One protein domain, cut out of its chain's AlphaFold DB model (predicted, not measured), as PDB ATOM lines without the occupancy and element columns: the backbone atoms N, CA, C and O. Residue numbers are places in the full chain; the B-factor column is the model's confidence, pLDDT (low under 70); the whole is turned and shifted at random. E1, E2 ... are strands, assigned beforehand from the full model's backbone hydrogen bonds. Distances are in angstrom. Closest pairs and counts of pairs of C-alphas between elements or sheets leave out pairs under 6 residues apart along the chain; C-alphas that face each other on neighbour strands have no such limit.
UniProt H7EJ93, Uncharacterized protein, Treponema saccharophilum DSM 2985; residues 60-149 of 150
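AT A GLANCE: This is residues 60 to 149 of the 150 residues of an uncharacterized protein of Treponema saccharophilum DSM 2985 (UniProt H7EJ93). A strongly twisted sheet of five strands, E1, E6, E7, E4 and E3, curls like part of a barrel, and a small two-strand sheet, E2 and E5, lies on its open side. The barrel stays incomplete: E5 comes near E3, E4 and E7 at single points, while E1 is apart from both E2 and E5. The 90 printed residues hold seven named strands, E1 to E7, and no named helix; the class is all strand, with 36 residues, under half, in named elements. Both sheets are antiparallel. The whole is compact, with a radius of gyration of the C-alphas of 12.4 A, and spans 34 by 26 by 19 A.

IN THESE COORDINATES: E1 is residues 60 to 64, 13.7 A from first to last C-alpha, and begins at C-alpha 60 (28.896, 6.971, 37.270). E2 is residues 82 to 85, 10.1 A, and E3 is residues 96 to 98, 6.1 A. E4 is residues 110 to 114, 13.6 A, and begins at C-alpha 110 (31.127, -6.357, 43.177). E5 is residues 120 to 123, 10.2 A. E6, the longest strand, is residues 130 to 137, 23.5 A. E7 is residues 142 to 148, 20.5 A, and ends at C-alpha 148 (30.103, 8.691, 49.278).

HOW THE PARTS SIT: In the larger sheet E1 is an edge strand, antiparallel to E6 at 159 degrees, with N 61 and O 133 2.8 A apart, within hydrogen-bond range. E6 and E7 form a hairpin at 160 degrees, with N 134 and O 145 at 2.9 A. E7 and E4 are antiparallel at 136 degrees, with N 112 and O 142 at 2.8 A. E3, the other edge strand, forms a hairpin with E4 at 141 degrees, with N 113 and O 98 at 2.9 A. The pairing of E4 is staggered: residues 110 to 112 pair with E7, residues 113 to 114 with E3. In the smaller sheet E2 and E5 are antiparallel at 161 degrees, with N 83 and O 122 at 2.9 A. The closest C-alphas of E3 and E5 are those of Ile 98 and Asn 120, 5.0 A apart. Those of E5 and E7 are Ala 122 and Ile 146, 7.4 A apart. Residues 103 to 104 pair with residues 122 to 123 of E5, parallel. E2 is apart from E4, E6 and E7.

THE WHOLE: The two farthest C-alphas, of Gly 128 and Asp 140, are 34.3 A apart. The printed part has no cut. The links E1 to E2 and E3 to E4 are long; the first, residues 65 to 81, has C-alphas 12 to 17 A from the mean of all C-alphas. The mean pLDDT of the printed part is 75.2, and residues 66 to 80, 89 to 93 and 139 to 140 are under 70.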
ATOM      1  N   THR A  60      29.163   6.561  35.888       78.06
ATOM      2  CA  THR A  60      28.896   6.971  37.270       78.06
ATOM      3  C   THR A  60      27.528   7.619  37.400       78.06
ATOM      4  O   THR A  60      27.078   8.326  36.501       78.06
ATOM      5  N   VAL A  61      26.892   7.395  38.544       72.31
ATOM      6  CA  VAL A  61      25.591   7.948  38.913       72.31
ATOM      7  C   VAL A  61      25.705   8.550  40.296       72.31
ATOM      8  O   VAL A  61      25.924   7.808  41.248       72.31
ATOM      9  N   GLU A  62      25.535   9.860  40.406       78.81
ATOM     10  CA  GLU A  62      25.456  10.535  41.697       78.81
ATOM     11  C   GLU A  62      23.995  10.731  42.115       78.81
ATOM     12  O   GLU A  62      23.148  11.063  41.282       78.81
ATOM     13  N   PHE A  63      23.687  10.505  43.390       70.56
ATOM     14  CA  PHE A  63      22.355  10.709  43.953       70.56
ATOM     15  C   PHE A  63      22.422  11.064  45.441       70.56
ATOM     16  O   PHE A  63      23.314  10.615  46.157       70.56
ATOM     17  N   THR A  64      21.433  11.812  45.925       78.69
ATOM     18  CA  THR A  64      21.202  12.003  47.362       78.69
ATOM     19  C   THR A  64      20.314  10.877  47.877       78.69
ATOM     20  O   THR A  64      19.201  10.683  47.382       78.69
ATOM     21  N   PHE A  65      20.776  10.116  48.867       73.94
ATOM     22  CA  PHE A  65      19.954   9.081  49.481       73.94
ATOM     23  C   PHE A  65      18.901   9.722  50.387       73.94
ATOM     24  O   PHE A  65      19.220  10.529  51.257       73.94
ATOM     25  N   SER A  66      17.643   9.337  50.214       68.62
ATOM     26  CA  SER A  66      16.556   9.693  51.122       68.62
ATOM     27  C   SER A  66      15.975   8.410  51.703       68.62
ATOM     28  O   SER A  66      15.720   7.457  50.964       68.62
ATOM     29  N   ALA A  67      15.779   8.382  53.024       62.34
ATOM     30  CA  ALA A  67      15.130   7.262  53.708       62.34
ATOM     31  C   ALA A  67      13.628   7.166  53.389       62.34
ATOM     32  O   ALA A  67      13.036   6.114  53.594       62.34
ATOM     33  N   ASP A  68      13.039   8.232  52.842       56.44
ATOM     34  CA  ASP A  68      11.604   8.346  52.567       56.44
ATOM     35  C   ASP A  68      11.273   8.128  51.078       56.44
ATOM     36  O   ASP A  68      10.257   8.613  50.584       56.44
ATOM     37  N   ASN A  69      12.152   7.459  50.323       48.88
ATOM     38  CA  ASN A  69      12.049   7.379  48.864       48.88
ATOM     39  C   ASN A  69      10.896   6.476  48.372       48.88
ATOM     40  O   ASN A  69      11.109   5.373  47.873       48.88
ATOM     41  N   ASP A  70       9.680   7.028  48.384       45.66
ATOM     42  CA  ASP A  70       8.546   6.628  47.534       45.66
ATOM     43  C   ASP A  70       8.861   6.800  46.028       45.66
ATOM     44  O   ASP A  70       8.218   6.197  45.167       45.66
ATOM     45  N   GLU A  71       9.890   7.585  45.685       41.50
ATOM     46  CA  GLU A  71      10.299   7.896  44.304       41.50
ATOM     47  C   GLU A  71      10.914   6.705  43.540       41.50
ATOM     48  O   GLU A  71      11.045   6.758  42.319       41.50
ATOM     49  N   TRP A  72      11.248   5.599  44.218       46.22
ATOM     50  CA  TRP A  72      11.850   4.402  43.600       46.22
ATOM     51  C   TRP A  72      10.877   3.222  43.448       46.22
ATOM     52  O   TRP A  72      11.283   2.107  43.120       46.22
ATOM     53  N   GLY A  73       9.573   3.481  43.597       36.53
ATOM     54  CA  GLY A  73       8.509   2.582  43.147       36.53
ATOM     55  C   GLY A  73       8.099   1.468  44.109       36.53
ATOM     56  O   GLY A  73       7.272   0.645  43.723       36.53
ATOM     57  N   ASP A  74       8.615   1.441  45.338       38.53
ATOM     58  CA  ASP A  74       8.037   0.657  46.430       38.53
ATOM     59  C   ASP A  74       8.558   1.186  47.777       38.53
ATOM     60  O   ASP A  74       9.722   0.969  48.129       38.53
ATOM     61  N   ALA A  75       7.696   1.864  48.542       35.75
ATOM     62  CA  ALA A  75       7.964   2.361  49.898       35.75
ATOM     63  C   ALA A  75       8.505   1.276  50.853       35.75
ATOM     64  O   ALA A  75       9.047   1.574  51.913       35.75
ATOM     65  N   SER A  76       8.339  -0.003  50.496       36.19
ATOM     66  CA  SER A  76       8.719  -1.154  51.315       36.19
ATOM     67  C   SER A  76      10.190  -1.576  51.212       36.19
ATOM     68  O   SER A  76      10.581  -2.541  51.867       36.19
ATOM     69  N   ARG A  77      11.025  -0.895  50.407       44.72
ATOM     70  CA  ARG A  77      12.420  -1.324  50.155       44.72
ATOM     71  C   ARG A  77      13.510  -0.412  50.710       44.72
ATOM     72  O   ARG A  77      14.684  -0.760  50.604       44.72
ATOM     73  N   VAL A  78      13.138   0.697  51.346       49.91
ATOM     74  CA  VAL A  78      14.074   1.635  51.986       49.91
ATOM     75  C   VAL A  78      13.913   1.562  53.507       49.91
ATOM     76  O   VAL A  78      13.607   2.536  54.178       49.91
ATOM     77  N   GLU A  79      14.108   0.377  54.084       50.94
ATOM     78  CA  GLU A  79      14.328   0.254  55.528       50.94
ATOM     79  C   GLU A  79      15.839   0.208  55.804       50.94
ATOM     80  O   GLU A  79      16.558  -0.642  55.281       50.94
ATOM     81  N   ASN A  80      16.322   1.097  56.680       65.31
ATOM     82  CA  ASN A  80      17.628   0.997  57.350       65.31
ATOM     83  C   ASN A  80      18.887   1.111  56.466       65.31
ATOM     84  O   ASN A  80      19.847   0.361  56.655       65.31
ATOM     85  N   GLY A  81      18.929   2.066  55.534       73.12
ATOM     86  CA  GLY A  81      20.172   2.361  54.807       73.12
ATOM     87  C   GLY A  81      20.536   1.306  53.767       73.12
ATOM     88  O   GLY A  81      21.713   0.991  53.575       73.12
ATOM     89  N   ILE A  82      19.510   0.735  53.132       78.56
ATOM     90  CA  ILE A  82      19.617  -0.259  52.069       78.56
ATOM     91  C   ILE A  82      19.069   0.342  50.769       78.56
ATOM     92  O   ILE A  82      17.994   0.935  50.766       78.56
ATOM     93  N   LEU A  83      19.796   0.158  49.667       77.25
ATOM     94  CA  LEU A  83      19.366   0.498  48.310       77.25
ATOM     95  C   LEU A  83      19.372  -0.762  47.445       77.25
ATOM     96  O   LEU A  83      20.402  -1.423  47.317       77.25
ATOM     97  N   GLU A  84      18.246  -1.060  46.801       78.81
ATOM     98  CA  GLU A  84      18.151  -2.131  45.809       78.81
ATOM     99  C   GLU A  84      18.037  -1.575  44.387       78.81
ATOM    100  O   GLU A  84      17.213  -0.703  44.121       78.81
ATOM    101  N   PHE A  85      18.838  -2.092  43.452       76.44
ATOM    102  CA  PHE A  85      18.864  -1.596  42.075       76.44
ATOM    103  C   PHE A  85      19.274  -2.662  41.053       76.44
ATOM    104  O   PHE A  85      19.781  -3.732  41.382       76.44
ATOM    105  N   GLY A  86      19.072  -2.358  39.774       80.75
ATOM    106  CA  GLY A  86      19.578  -3.137  38.647       80.75
ATOM    107  C   GLY A  86      20.241  -2.216  37.630       80.75
ATOM    108  O   GLY A  86      19.832  -1.066  37.471       80.75
ATOM    109  N   VAL A  87      21.256  -2.720  36.935       77.69
ATOM    110  CA  VAL A  87      21.860  -2.025  35.790       77.69
ATOM    111  C   VAL A  87      21.271  -2.640  34.532       77.69
ATOM    112  O   VAL A  87      21.275  -3.856  34.427       77.69
ATOM    113  N   CYS A  88      20.771  -1.869  33.575       73.56
ATOM    114  CA  CYS A  88      20.356  -2.422  32.278       73.56
ATOM    115  C   CYS A  88      21.197  -1.791  31.170       73.56
ATOM    116  O   CYS A  88      21.942  -0.835  31.380       73.56
ATOM    117  N   THR A  89      21.099  -2.349  29.972       68.75
ATOM    118  CA  THR A  89      21.814  -1.864  28.783       68.75
ATOM    119  C   THR A  89      20.858  -1.386  27.694       68.75
ATOM    120  O   THR A  89      21.310  -0.837  26.704       68.75
ATOM    121  N   ASP A  90      19.539  -1.521  27.875       66.62
ATOM    122  CA  ASP A  90      18.532  -1.331  26.812       66.62
ATOM    123  C   ASP A  90      17.178  -0.741  27.291       66.62
ATOM    124  O   ASP A  90      16.160  -0.902  26.624       66.62
ATOM    125  N   LYS A  91      17.128  -0.066  28.450       59.84
ATOM    126  CA  LYS A  91      15.900   0.442  29.128       59.84
ATOM    127  C   LYS A  91      14.946  -0.644  29.586       59.84
ATOM    128  O   LYS A  91      13.824  -0.335  29.991       59.84
ATOM    129  N   ASN A  92      15.347  -1.905  29.505       66.06
ATOM    130  CA  ASN A  92      14.461  -2.999  29.808       66.06
ATOM    131  C   ASN A  92      14.812  -3.600  31.163       66.06
ATOM    132  O   ASN A  92      15.830  -4.265  31.331       66.06
ATOM    133  N   TRP A  93      13.903  -3.456  32.128       68.88
ATOM    134  CA  TRP A  93      14.045  -4.097  33.437       68.88
ATOM    135  C   TRP A  93      14.050  -5.630  33.373       68.88
ATOM    136  O   TRP A  93      14.481  -6.298  34.320       68.88
ATOM    137  N   SER A  94      13.577  -6.201  32.263       74.25
ATOM    138  CA  SER A  94      13.672  -7.636  31.978       74.25
ATOM    139  C   SER A  94      15.107  -8.064  31.647       74.25
ATOM    140  O   SER A  94      15.449  -9.230  31.824       74.25
ATOM    141  N   THR A  95      15.954  -7.122  31.224       75.06
ATOM    142  CA  THR A  95      17.314  -7.330  30.708       75.06
ATOM    143  C   THR A  95      18.329  -6.606  31.602       75.06
ATOM    144  O   THR A  95      19.074  -5.728  31.168       75.06
ATOM    145  N   LYS A  96      18.344  -6.957  32.893       77.75
ATOM    146  CA  LYS A  96      19.169  -6.288  33.911       77.75
ATOM    147  C   LYS A  96      20.282  -7.163  34.478       77.75
ATOM    148  O   LYS A  96      20.099  -8.365  34.664       77.75
ATOM    149  N   TYR A  97      21.393  -6.528  34.820       82.31
ATOM    150  CA  TYR A  97      22.519  -7.052  35.579       82.31
ATOM    151  C   TYR A  97      22.275  -6.811  37.062       82.31
ATOM    152  O   TYR A  97      22.124  -5.671  37.525       82.31
ATOM    153  N   ILE A  98      22.197  -7.919  37.785       85.25
ATOM    154  CA  ILE A  98      21.795  -8.008  39.185       85.25
ATOM    155  C   ILE A  98      22.671  -9.043  39.914       85.25
ATOM    156  O   ILE A  98      23.614  -9.569  39.319       85.25
ATOM    157  N   GLY A  99      22.406  -9.313  41.193       86.50
ATOM    158  CA  GLY A  99      23.120 -10.327  41.977       86.50
ATOM    159  C   GLY A  99      24.280  -9.814  42.840       86.50
ATOM    160  O   GLY A  99      24.809 -10.575  43.650       86.50
ATOM    161  N   ALA A 100      24.655  -8.531  42.756       87.25
ATOM    162  CA  ALA A 100      25.668  -7.957  43.646       87.25
ATOM    163  C   ALA A 100      25.079  -7.735  45.054       87.25
ATOM    164  O   ALA A 100      24.419  -6.727  45.303       87.25
ATOM    165  N   THR A 101      25.271  -8.697  45.961       74.25
ATOM    166  CA  THR A 101      24.515  -8.796  47.227       74.25
ATOM    167  C   THR A 101      25.210  -8.226  48.470       74.25
ATOM    168  O   THR A 101      24.540  -8.059  49.484       74.25
ATOM    169  N   ASP A 102      26.480  -7.820  48.370       77.25
ATOM    170  CA  ASP A 102      27.282  -7.272  49.481       77.25
ATOM    171  C   ASP A 102      27.953  -5.936  49.108       77.25
ATOM    172  O   ASP A 102      29.146  -5.723  49.333       77.25
ATOM    173  N   LEU A 103      27.211  -5.017  48.483       87.38
ATOM    174  CA  LEU A 103      27.744  -3.685  48.192       87.38
ATOM    175  C   LEU A 103      27.721  -2.844  49.469       87.38
ATOM    176  O   LEU A 103      26.668  -2.421  49.939       87.38
ATOM    177  N   THR A 104      28.885  -2.580  50.043       91.25
ATOM    178  CA  THR A 104      29.029  -1.604  51.127       91.25
ATOM    179  C   THR A 104      29.589  -0.308  50.566       91.25
ATOM    180  O   THR A 104      30.434  -0.340  49.669       91.25
ATOM    181  N   VAL A 105      29.164   0.830  51.110       90.12
ATOM    182  CA  VAL A 105      29.775   2.131  50.800       90.12
ATOM    183  C   VAL A 105      31.289   2.053  51.041       90.12
ATOM    184  O   VAL A 105      31.726   1.652  52.120       90.12
ATOM    185  N   GLY A 106      32.097   2.349  50.016       91.56
ATOM    186  CA  GLY A 106      33.562   2.233  50.062       91.56
ATOM    187  C   GLY A 106      34.117   0.805  49.930       91.56
ATOM    188  O   GLY A 106      35.327   0.604  50.014       91.56
ATOM    189  N   GLY A 107      33.263  -0.203  49.714       89.38
ATOM    190  CA  GLY A 107      33.634  -1.627  49.656       89.38
ATOM    191  C   GLY A 107      34.306  -2.081  48.355       89.38
ATOM    192  O   GLY A 107      34.777  -3.215  48.263       89.38
ATOM    193  N   GLY A 108      34.374  -1.209  47.346       91.81
ATOM    194  CA  GLY A 108      34.898  -1.538  46.022       91.81
ATOM    195  C   GLY A 108      33.876  -2.227  45.112       91.81
ATOM    196  O   GLY A 108      32.671  -2.169  45.342       91.81
ATOM    197  N   PHE A 109      34.362  -2.816  44.015       90.31
ATOM    198  CA  PHE A 109      33.509  -3.379  42.965       90.31
ATOM    199  C   PHE A 109      33.046  -4.801  43.288       90.31
ATOM    200  O   PHE A 109      33.874  -5.685  43.498       90.31
ATOM    201  N   ALA A 110      31.738  -5.036  43.197       91.06
ATOM    202  CA  ALA A 110      31.127  -6.357  43.177       91.06
ATOM    203  C   ALA A 110      30.603  -6.678  41.774       91.06
ATOM    204  O   ALA A 110      30.098  -5.803  41.071       91.06
ATOM    205  N   ASN A 111      30.731  -7.936  41.360       88.44
ATOM    206  CA  ASN A 111      30.243  -8.386  40.062       88.44
ATOM    207  C   ASN A 111      28.729  -8.579  40.092       88.44
ATOM    208  O   ASN A 111      28.173  -9.070  41.072       88.44
ATOM    209  N   CYS A 112      28.090  -8.245  38.984       84.25
ATOM    210  CA  CYS A 112      26.705  -8.559  38.703       84.25
ATOM    211  C   CYS A 112      26.613  -9.285  37.360       84.25
ATOM    212  O   CYS A 112      27.496  -9.208  36.501       84.25
ATOM    213  N   LYS A 113      25.530 -10.036  37.191       83.56
ATOM    214  CA  LYS A 113      25.288 -10.839  35.999       83.56
ATOM    215  C   LYS A 113      23.858 -10.646  35.529       83.56
ATOM    216  O   LYS A 113      22.936 -10.403  36.312       83.56
ATOM    217  N   GLN A 114      23.679 -10.718  34.218       83.56
ATOM    218  CA  GLN A 114      22.374 -10.569  33.604       83.56
ATOM    219  C   GLN A 114      21.413 -11.665  34.093       83.56
ATOM    220  O   GLN A 114      21.715 -12.855  34.001       83.56
ATOM    221  N   GLY A 115      20.257 -11.253  34.616       77.12
ATOM    222  CA  GLY A 115      19.202 -12.159  35.081       77.12
ATOM    223  C   GLY A 115      19.541 -12.979  36.333       77.12
ATOM    224  O   GLY A 115      18.837 -13.947  36.620       77.12
ATOM    225  N   ASP A 116      20.589 -12.619  37.078       73.06
ATOM    226  CA  ASP A 116      21.115 -13.404  38.204       73.06
ATOM    227  C   ASP A 116      20.327 -13.220  39.516       73.06
ATOM    228  O   ASP A 116      20.824 -12.727  40.527       73.06
ATOM    229  N   GLY A 117      19.050 -13.605  39.500       77.06
ATOM    230  CA  GLY A 117      18.236 -13.719  40.709       77.06
ATOM    231  C   GLY A 117      17.776 -12.384  41.306       77.06
ATOM    232  O   GLY A 117      16.847 -11.763  40.788       77.06
ATOM    233  N   ALA A 118      18.338 -12.004  42.456       82.88
ATOM    234  CA  ALA A 118      17.915 -10.842  43.244       82.88
ATOM    235  C   ALA A 118      18.610  -9.552  42.786       82.88
ATOM    236  O   ALA A 118      19.720  -9.603  42.266       82.88
ATOM    237  N   ASN A 119      17.978  -8.396  43.013       80.75
ATOM    238  CA  ASN A 119      18.551  -7.081  42.695       80.75
ATOM    239  C   ASN A 119      19.924  -6.872  43.361       80.75
ATOM    240  O   ASN A 119      20.234  -7.482  44.384       80.75
ATOM    241  N   ASN A 120      20.730  -5.967  42.800       83.50
ATOM    242  CA  ASN A 120      21.927  -5.483  43.484       83.50
ATOM    243  C   ASN A 120      21.502  -4.792  44.776       83.50
ATOM    244  O   ASN A 120      20.517  -4.054  44.767       83.50
ATOM    245  N   LYS A 121      22.240  -5.016  45.860       84.25
ATOM    246  CA  LYS A 121      21.896  -4.526  47.190       84.25
ATOM    247  C   LYS A 121      23.078  -3.792  47.801       84.25
ATOM    248  O   LYS A 121      24.074  -4.414  48.166       84.25
ATOM    249  N   ALA A 122      22.941  -2.476  47.912       84.44
ATOM    250  CA  ALA A 122      23.853  -1.617  48.649       84.44
ATOM    251  C   ALA A 122      23.371  -1.413  50.086       84.44
ATOM    252  O   ALA A 122      22.174  -1.300  50.333       84.44
ATOM    253  N   THR A 123      24.303  -1.383  51.034       86.06
ATOM    254  CA  THR A 123      24.047  -1.232  52.471       86.06
ATOM    255  C   THR A 123      24.964  -0.172  53.080       86.06
ATOM    256  O   THR A 123      26.036   0.117  52.541       86.06
ATOM    257  N   GLY A 124      24.546   0.398  54.213       85.88
ATOM    258  CA  GLY A 124      25.297   1.445  54.912       85.88
ATOM    259  C   GLY A 124      25.037   2.851  54.371       85.88
ATOM    260  O   GLY A 124      25.885   3.723  54.527       85.88
ATOM    261  N   LEU A 125      23.892   3.070  53.717       83.44
ATOM    262  CA  LEU A 125      23.485   4.398  53.264       83.44
ATOM    263  C   LEU A 125      22.822   5.192  54.399       83.44
ATOM    264  O   LEU A 125      22.055   4.646  55.192       83.44
ATOM    265  N   GLU A 126      23.068   6.494  54.444       85.31
ATOM    266  CA  GLU A 126      22.500   7.424  55.419       85.31
ATOM    267  C   GLU A 126      21.686   8.502  54.702       85.31
ATOM    268  O   GLU A 126      22.101   9.046  53.676       85.31
ATOM    269  N   ALA A 127      20.498   8.801  55.229       78.19
ATOM    270  CA  ALA A 127      19.610   9.791  54.630       78.19
ATOM    271  C   ALA A 127      20.258  11.185  54.605       78.19
ATOM    272  O   ALA A 127      20.877  11.615  55.576       78.19
ATOM    273  N   GLY A 128      20.079  11.897  53.496       75.12
ATOM    274  CA  GLY A 128      20.637  13.223  53.252       75.12
ATOM    275  C   GLY A 128      22.088  13.232  52.764       75.12
ATOM    276  O   GLY A 128      22.587  14.309  52.450       75.12
ATOM    277  N   LYS A 129      22.762  12.076  52.673       79.81
ATOM    278  CA  LYS A 129      24.105  11.980  52.084       79.81
ATOM    279  C   LYS A 129      24.048  11.769  50.574       79.81
ATOM    280  O   LYS A 129      23.123  11.139  50.057       79.81
ATOM    281  N   ASN A 130      25.067  12.270  49.882       81.19
ATOM    282  CA  ASN A 130      25.270  12.029  48.460       81.19
ATOM    283  C   ASN A 130      26.165  10.808  48.252       81.19
ATOM    284  O   ASN A 130      27.113  10.580  49.001       81.19
ATOM    285  N   TYR A 131      25.865  10.036  47.218       81.56
ATOM    286  CA  TYR A 131      26.573   8.816  46.870       81.56
ATOM    287  C   TYR A 131      26.798   8.738  45.372       81.56
ATOM    288  O   TYR A 131      25.960   9.189  44.594       81.56
ATOM    289  N   VAL A 132      27.886   8.083  44.973       83.31
ATOM    290  CA  VAL A 132      28.188   7.757  43.581       83.31
ATOM    291  C   VAL A 132      28.178   6.245  43.395       83.31
ATOM    292  O   VAL A 132      29.001   5.532  43.966       83.31
ATOM    293  N   ILE A 133      27.292   5.740  42.538       83.06
ATOM    294  CA  ILE A 133      27.405   4.383  41.998       83.06
ATOM    295  C   ILE A 133      28.321   4.440  40.787       83.06
ATOM    296  O   ILE A 133      28.038   5.142  39.822       83.06
ATOM    297  N   THR A 134      29.405   3.670  40.811       85.12
ATOM    298  CA  THR A 134      30.254   3.464  39.636       85.12
ATOM    299  C   THR A 134      29.996   2.082  39.076       85.12
ATOM    300  O   THR A 134      30.089   1.086  39.788       85.12
ATOM    301  N   VAL A 135      29.733   2.013  37.784       83.19
ATOM    302  CA  VAL A 135      29.587   0.773  37.036       83.19
ATOM    303  C   VAL A 135      30.758   0.654  36.087       83.19
ATOM    304  O   VAL A 135      31.134   1.637  35.451       83.19
ATOM    305  N   ARG A 136      31.331  -0.539  35.976       82.00
ATOM    306  CA  ARG A 136      32.322  -0.844  34.952       82.00
ATOM    307  C   ARG A 136      32.091  -2.220  34.366       82.00
ATOM    308  O   ARG A 136      31.653  -3.109  35.086       82.00
ATOM    309  N   GLY A 137      32.443  -2.430  33.110       77.81
ATOM    310  CA  GLY A 137      32.336  -3.766  32.544       77.81
ATOM    311  C   GLY A 137      32.326  -3.819  31.033       77.81
ATOM    312  O   GLY A 137      32.605  -2.833  30.360       77.81
ATOM    313  N   THR A 138      31.975  -4.996  30.539       70.44
ATOM    314  CA  THR A 138      31.671  -5.310  29.143       70.44
ATOM    315  C   THR A 138      30.205  -5.741  29.036       70.44
ATOM    316  O   THR A 138      29.504  -5.837  30.045       70.44
ATOM    317  N   ALA A 139      29.752  -6.062  27.822       65.38
ATOM    318  CA  ALA A 139      28.415  -6.609  27.583       65.38
ATOM    319  C   ALA A 139      28.149  -7.965  28.273       65.38
ATOM    320  O   ALA A 139      27.000  -8.359  28.392       65.38
ATOM    321  N   ASP A 140      29.177  -8.678  28.743       68.38
ATOM    322  CA  ASP A 140      29.000  -9.983  29.402       68.38
ATOM    323  C   ASP A 140      29.235  -9.922  30.914       68.38
ATOM    324  O   ASP A 140      28.715 -10.741  31.678       68.38
ATOM    325  N   THR A 141      30.041  -8.960  31.363       74.19
ATOM    326  CA  THR A 141      30.465  -8.848  32.759       74.19
ATOM    327  C   THR A 141      30.396  -7.405  33.207       74.19
ATOM    328  O   THR A 141      31.197  -6.586  32.760       74.19
ATOM    329  N   ILE A 142      29.477  -7.109  34.123       82.56
ATOM    330  CA  ILE A 142      29.377  -5.807  34.774       82.56
ATOM    331  C   ILE A 142      29.796  -5.960  36.236       82.56
ATOM    332  O   ILE A 142      29.506  -6.958  36.894       82.56
ATOM    333  N   SER A 143      30.488  -4.958  36.755       87.62
ATOM    334  CA  SER A 143      30.736  -4.775  38.174       87.62
ATOM    335  C   SER A 143      30.251  -3.399  38.597       87.62
ATOM    336  O   SER A 143      30.382  -2.424  37.858       87.62
ATOM    337  N   VAL A 144      29.756  -3.294  39.820       88.25
ATOM    338  CA  VAL A 144      29.289  -2.038  40.403       88.25
ATOM    339  C   VAL A 144      29.972  -1.796  41.740       88.25
ATOM    340  O   VAL A 144      30.304  -2.744  42.442       88.25
ATOM    341  N   LYS A 145      30.192  -0.537  42.093       91.88
ATOM    342  CA  LYS A 145      30.568  -0.099  43.441       91.88
ATOM    343  C   LYS A 145      29.741   1.112  43.837       91.88
ATOM    344  O   LYS A 145      29.175   1.770  42.964       91.88
ATOM    345  N   ILE A 146      29.720   1.419  45.126       88.75
ATOM    346  CA  ILE A 146      29.100   2.623  45.668       88.75
ATOM    347  C   ILE A 146      30.046   3.292  46.666       88.75
ATOM    348  O   ILE A 146      30.631   2.617  47.510       88.75
ATOM    349  N   ASP A 147      30.188   4.608  46.559       92.69
ATOM    350  CA  ASP A 147      31.025   5.450  47.417       92.69
ATOM    351  C   ASP A 147      30.223   6.686  47.867       92.69
ATOM    352  O   ASP A 147      29.233   7.034  47.220       92.69
ATOM    353  N   GLU A 148      30.618   7.344  48.963       92.69
ATOM    354  CA  GLU A 148      30.103   8.691  49.278       92.69
ATOM    355  C   GLU A 148      30.597   9.680  48.207       92.69
ATOM    356  O   GLU A 148      31.720   9.550  47.715       92.69
ATOM    357  N   ALA A 149      29.747  10.629  47.811       84.25
ATOM    358  CA  ALA A 149      30.150  11.730  46.940       84.25
ATOM    359  C   ALA A 149      30.786  12.846  47.786       84.25
ATOM    360  O   ALA A 149      30.292  13.126  48.881       84.25
TER     361      ALA A 149